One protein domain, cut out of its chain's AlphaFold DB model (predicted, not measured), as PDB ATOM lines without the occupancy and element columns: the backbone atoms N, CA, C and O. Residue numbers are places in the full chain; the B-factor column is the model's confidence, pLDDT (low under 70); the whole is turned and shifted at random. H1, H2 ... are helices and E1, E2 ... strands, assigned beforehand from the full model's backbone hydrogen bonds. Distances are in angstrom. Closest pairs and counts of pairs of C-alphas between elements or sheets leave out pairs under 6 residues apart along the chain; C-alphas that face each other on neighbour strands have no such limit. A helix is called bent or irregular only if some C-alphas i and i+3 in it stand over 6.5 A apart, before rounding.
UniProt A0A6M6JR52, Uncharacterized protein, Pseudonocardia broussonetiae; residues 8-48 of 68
ATOM      1  N   VAL A   8       3.113  17.749  13.281       95.25
ATOM      2  CA  VAL A   8       2.808  17.564  11.851       95.25
ATOM      3  C   VAL A   8       3.445  18.669  11.011       95.25
ATOM      4  O   VAL A   8       4.196  18.394  10.078       95.25
ATOM      5  N   ALA A   9       3.174  19.932  11.349       94.06
ATOM      6  CA  ALA A   9       3.615  21.069  10.548       94.06
ATOM      7  C   ALA A   9       3.899  22.315  11.388       94.06
ATOM      8  O   ALA A   9       3.353  22.507  12.475       94.06
ATOM      9  N   TYR A  10       4.744  23.189  10.842       94.50
ATOM     10  CA  TYR A  10       5.006  24.519  11.375       94.50
ATOM     11  C   TYR A  10       5.127  25.526  10.239       94.50
ATOM     12  O   TYR A  10       5.900  25.322   9.302       94.50
ATOM     13  N   TYR A  11       4.426  26.641  10.384       94.25
ATOM     14  CA  TYR A  11       4.476  27.783   9.491       94.25
ATOM     15  C   TYR A  11       4.842  29.022  10.297       94.25
ATOM     16  O   TYR A  11       4.280  29.276  11.363       94.25
ATOM     17  N   LEU A  12       5.772  29.807   9.763       94.19
ATOM     18  CA  LEU A  12       6.076  31.145  10.245       94.19
ATOM     19  C   LEU A  12       5.660  32.125   9.157       94.19
ATOM     20  O   LEU A  12       6.092  32.009   8.013       94.19
ATOM     21  N   ILE A  13       4.802  33.063   9.529       96.00
ATOM     22  CA  ILE A  13       4.189  34.035   8.637       96.00
ATOM     23  C   ILE A  13       4.653  35.419   9.082       96.00
ATOM     24  O   ILE A  13       4.438  35.814  10.233       96.00
ATOM     25  N   ASP A  14       5.272  36.159   8.165       94.38
ATOM     26  CA  ASP A  14       5.484  37.595   8.333       94.38
ATOM     27  C   ASP A  14       4.129  38.304   8.193       94.38
ATOM     28  O   ASP A  14       3.530  38.335   7.118       94.38
ATOM     29  N   ALA A  15       3.621  38.832   9.307       92.75
ATOM     30  CA  ALA A  15       2.359  39.570   9.354       92.75
ATOM     31  C   ALA A  15       2.563  41.079   9.112       92.75
ATOM     32  O   ALA A  15       1.643  41.891   9.305       92.75
ATOM     33  N   GLY A  16       3.777  41.464   8.718       92.50
ATOM     34  CA  GLY A  16       4.203  42.825   8.482       92.50
ATOM     35  C   GLY A  16       4.256  43.668   9.765       92.50
ATOM     36  O   GLY A  16       3.901  43.228  10.862       92.50
ATOM     37  N   PRO A  17       4.627  44.946   9.621       90.19
ATOM     38  CA  PRO A  17       5.013  45.828  10.728       90.19
ATOM     39  C   PRO A  17       5.750  45.187  11.917       90.19
ATOM     40  O   PRO A  17       5.415  45.459  13.067       90.19
ATOM     41  N   GLY A  18       6.725  44.311  11.655       86.38
ATOM     42  CA  GLY A  18       7.485  43.629  12.712       86.38
ATOM     43  C   GLY A  18       6.677  42.607  13.522       86.38
ATOM     44  O   GLY A  18       7.124  42.180  14.583       86.38
ATOM     45  N   ARG A  19       5.489  42.213  13.050       88.94
ATOM     46  CA  ARG A  19       4.657  41.176  13.664       88.94
ATOM     47  C   ARG A  19       4.898  39.845  12.978       88.94
ATOM     48  O   ARG A  19       5.025  39.767  11.760       88.94
ATOM     49  N   VAL A  20       4.858  38.786  13.769       91.62
ATOM     50  CA  VAL A  20       4.976  37.412  13.289       91.62
ATOM     51  C   VAL A  20       3.760  36.633  13.760       91.62
ATOM     52  O   VAL A  20       3.300  36.807  14.887       91.62
ATOM     53  N   THR A  21       3.231  35.777  12.893       93.50
ATOM     54  CA  THR A  21       2.258  34.747  13.264       93.50
ATOM     55  C   THR A  21       2.890  33.391  13.038       93.50
ATOM     56  O   THR A  21       3.500  33.140  12.001       93.50
ATOM     57  N   THR A  22       2.752  32.511  14.017       94.25
ATOM     58  CA  THR A  22       3.185  31.127  13.893       94.25
ATOM     59  C   THR A  22       1.957  30.234  13.934       94.25
ATOM     60  O   THR A  22       1.016  30.479  14.686       94.25
ATOM     61  N   VAL A  23       1.949  29.214  13.084       95.62
ATOM     62  CA  VAL A  23       0.906  28.191  13.058       95.62
ATOM     63  C   VAL A  23       1.601  26.852  13.178       95.62
ATOM     64  O   VAL A  23       2.521  26.555  12.421       95.62
ATOM     65  N   SER A  24       1.174  26.040  14.134       95.81
ATOM     66  CA  SER A  24       1.691  24.690  14.330       95.81
ATOM     67  C   SER A  24       0.538  23.704  14.355       95.81
ATOM     68  O   SER A  24      -0.463  23.965  15.019       95.81
ATOM     69  N   VAL A  25       0.699  22.585  13.660       96.12
ATOM     70  CA  VAL A  25      -0.305  21.522  13.558       96.12
ATOM     71  C   VAL A  25       0.230  20.278  14.250       96.12
ATOM     72  O   VAL A  25       1.401  19.927  14.072       96.12
ATOM     73  N   PHE A  26      -0.631  19.632  15.032       96.50
ATOM     74  CA  PHE A  26      -0.333  18.402  15.755       96.50
ATOM     75  C   PHE A  26      -1.419  17.358  15.497       96.50
ATOM     76  O   PHE A  26      -2.562  17.716  15.215       96.50
ATOM     77  N   SER A  27      -1.060  16.080  15.607       96.12
ATOM     78  CA  SER A  27      -1.976  14.948  15.440       96.12
ATOM     79  C   SER A  27      -3.037  14.872  16.534       96.12
ATOM     80  O   SER A  27      -4.076  14.248  16.337       96.12
ATOM     81  N   ASP A  28      -2.782  15.491  17.687       95.81
ATOM     82  CA  ASP A  28      -3.719  15.566  18.796       95.81
ATOM     83  C   ASP A  28      -3.607  16.891  19.567       95.81
ATOM     84  O   ASP A  28      -2.691  17.703  19.390       95.81
ATOM     85  N   ARG A  29      -4.589  17.104  20.449       96.75
ATOM     86  CA  ARG A  29      -4.668  18.280  21.318       96.75
ATOM     87  C   ARG A  29      -3.503  18.354  22.311       96.75
ATOM     88  O   ARG A  29      -3.054  19.458  22.610       96.75
ATOM     89  N   ALA A  30      -2.992  17.222  22.796       97.25
ATOM     90  CA  ALA A  30      -1.932  17.210  23.801       97.25
ATOM     91  C   ALA A  30      -0.621  17.797  23.245       97.25
ATOM     92  O   ALA A  30       0.010  18.623  23.910       97.25
ATOM     93  N   GLY A  31      -0.262  17.460  22.002       96.88
ATOM     94  CA  GLY A  31       0.880  18.055  21.303       96.88
ATOM     95  C   GLY A  31       0.721  19.565  21.087       96.88
ATOM     96  O   GLY A  31       1.657  20.333  21.330       96.88
ATOM     97  N   ALA A  32      -0.479  20.024  20.711       97.06
ATOM     98  CA  ALA A  32      -0.765  21.451  20.522       97.06
ATOM     99  C   ALA A  32      -0.670  22.261  21.833       97.06
ATOM    100  O   ALA A  32      -0.118  23.371  21.859       97.06
ATOM    101  N   GLU A  33      -1.162  21.701  22.937       96.94
ATOM    102  CA  GLU A  33      -1.064  22.312  24.264       96.94
ATOM    103  C   GLU A  33       0.382  22.357  24.772       96.94
ATOM    104  O   GLU A  33       0.822  23.395  25.273       96.94
ATOM    105  N   GLU A  34       1.150  21.276  24.602       97.12
ATOM    106  CA  GLU A  34       2.572  21.261  24.965       97.12
ATOM    107  C   GLU A  34       3.377  22.259  24.125       97.12
ATOM    108  O   GLU A  34       4.194  23.002  24.664       97.12
ATOM    109  N   SER A  35       3.084  22.374  22.828       96.38
ATOM    110  CA  SER A  35       3.686  23.393  21.962       96.38
ATOM    111  C   SER A  35       3.432  24.810  22.463       96.38
ATOM    112  O   SER A  35       4.356  25.626  22.511       96.38
ATOM    113  N   THR A  36       2.207  25.089  22.914       95.62
ATOM    114  CA  THR A  36       1.855  26.384  23.509       95.62
ATOM    115  C   THR A  36       2.675  26.653  24.775       95.62
ATOM    116  O   THR A  36       3.256  27.734  24.910       95.62
ATOM    117  N   ARG A  37       2.788  25.671  25.682       95.44
ATOM    118  CA  ARG A  37       3.591  25.798  26.915       95.44
ATOM    119  C   ARG A  37       5.074  26.022  26.617       95.44
ATOM    120  O   ARG A  37       5.673  26.963  27.142       95.44
ATOM    121  N   ALA A  38       5.658  25.194  25.754       94.56
ATOM    122  CA  ALA A  38       7.063  25.282  25.374       94.56
ATOM    123  C   ALA A  38       7.381  26.604  24.655       94.56
ATOM    124  O   ALA A  38       8.409  27.228  24.928       94.56
ATOM    125  N   GLY A  39       6.482  27.063  23.777       92.19
ATOM    126  CA  GLY A  39       6.594  28.345  23.085       92.19
ATOM    127  C   GLY A  39       6.572  29.535  24.044       92.19
ATOM    128  O   GLY A  39       7.431  30.409  23.946       92.19
ATOM    129  N   ALA A  40       5.655  29.537  25.017       91.12
ATOM    130  CA  ALA A  40       5.590  30.580  26.039       91.12
ATOM    131  C   ALA A  40       6.890  30.665  26.853       91.12
ATOM    132  O   ALA A  40       7.441  31.754  27.028       91.12
ATOM    133  N   LYS A  41       7.429  29.514  27.282       92.06
ATOM    134  CA  LYS A  41       8.717  29.454  27.985       92.06
ATOM    135  C   LYS A  41       9.853  30.002  27.119       92.06
ATOM    136  O   LYS A  41      10.629  30.833  27.576       92.06
ATOM    137  N   PHE A  42       9.929  29.579  25.858       90.25
ATOM    138  CA  PHE A  42      10.966  30.038  24.938       90.25
ATOM    139  C   PHE A  42      10.934  31.558  24.733       90.25
ATOM    140  O   PHE A  42      11.985  32.194  24.792       90.25
ATOM    141  N   VAL A  43       9.748  32.144  24.530       89.50
ATOM    142  CA  VAL A  43       9.593  33.598  24.373       89.50
ATOM    143  C   VAL A  43      10.034  34.329  25.638       89.50
ATOM    144  O   VAL A  43      10.811  35.276  25.537       89.50
ATOM    145  N   SER A  44       9.600  33.860  26.811       88.50
ATOM    146  CA  SER A  44       9.989  34.443  28.099       88.50
ATOM    147  C   SER A  44      11.506  34.428  28.305       88.50
ATOM    148  O   SER A  44      12.079  35.428  28.724       88.50
ATOM    149  N   ASP A  45      12.160  33.311  27.988       91.94
ATOM    150  CA  ASP A  45      13.586  33.133  28.262       91.94
ATOM    151  C   ASP A  45      14.493  33.829  27.235       91.94
ATOM    152  O   ASP A  45      15.590  34.260  27.580       91.94
ATOM    153  N   ASN A  46      14.067  33.919  25.968       91.19
ATOM    154  CA  ASN A  46      14.963  34.283  24.860       91.19
ATOM    155  C   ASN A  46      14.563  35.568  24.133       91.19
ATOM    156  O   ASN A  46      15.411  36.215  23.524       91.19
ATOM    157  N   LEU A  47      13.279  35.931  24.150       88.62
ATOM    158  CA  LEU A  47      12.723  36.976  23.287       88.62
ATOM    159  C   LEU A  47      11.987  38.074  24.059       88.62
ATOM    160  O   LEU A  47      11.344  38.914  23.435       88.62
ATOM    161  N   ALA A  48      12.107  38.124  25.389       82.62
ATOM    162  CA  ALA A  48      11.408  39.110  26.219       82.62
ATOM    163  C   ALA A  48      11.644  40.568  25.766       82.62
ATOM    164  O   ALA A  48      10.720  41.374  25.790       82.62
TER     165      ALA A  48
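What this domain is: This is residues 8 to 48 of the 68 residues of an uncharacterized protein of Pseudonocardia broussonetiae (UniProt A0A6M6JR52). A long two-stranded hairpin, E1 and E2, has one helix, H1, that starts beside the end of E2 and folds back over the hairpin as a V. The last part of the helix and the two residues after it, residues 37 to 48, stand free of the rest, and the tip of the hairpin at residues 15 to 19 also has no helix over it. The printed part has 41 residues, with two named strands and one named helix in the order E1, E2, H1. The sheet has the order E1 - E2 and is antiparallel, and the class is mixed, helices and strands. The whole is loose, with a radius of gyration of the C-alphas of 11.5 A, and only just flat, with spans of 32 by 22 by 10 A.

How they stand to each other: The sheet is made of E1, residues 8 to 14, and E2, residues 20 to 26, which form a hairpin. The two strands are antiparallel, with 171 degrees between their N-to-C directions. C-alphas 10 and 24 face each other at 4.4 A, and C-alphas 14 and 20 at 5.0 A. Across the pair, N 11 and O 23 are within hydrogen-bond range at 2.8 A, and so are N 23 and O 11 at 2.9 A. H1, residues 29 to 46, has 4 pairs of C-alphas within 8 A of E2. The closest C-alphas of E2 and H1 are those of Phe 26 and Ala 32, 5.7 A apart, and the two centres are 11.3 A apart. E1 and H1 are apart. In H1 every O i to N i+4 pair is within hydrogen-bond range.

Where its parts are: E1 runs from Val 8, with its C-alpha at (2.808, 17.564, 11.851), to Asp 14, 20.5 A from first to last C-alpha. E2 runs from Val 20 to Phe 26 and is 19.9 A long, ending with C-alpha 26 at (-0.333, 18.402, 15.755). H1 runs from Arg 29 to Asn 46, 25.6 A from first to last C-alpha, and ends with C-alpha 46 at (14.963, 34.283, 24.860). H1 is not bent.

The domain as a whole: The two C-alphas farthest apart are those of Pro 17 and Asp 28, 32.5 A. The C-alphas of Val 8 and Ala 48, the first and last printed, are 27.3 A apart. The links from E1 to E2, of 5 residues, and from E2 to H1, of 2 residues, are both tight. The printed part has no cut. The mean pLDDT of the printed part is 93.4, and no printed residue is under 70.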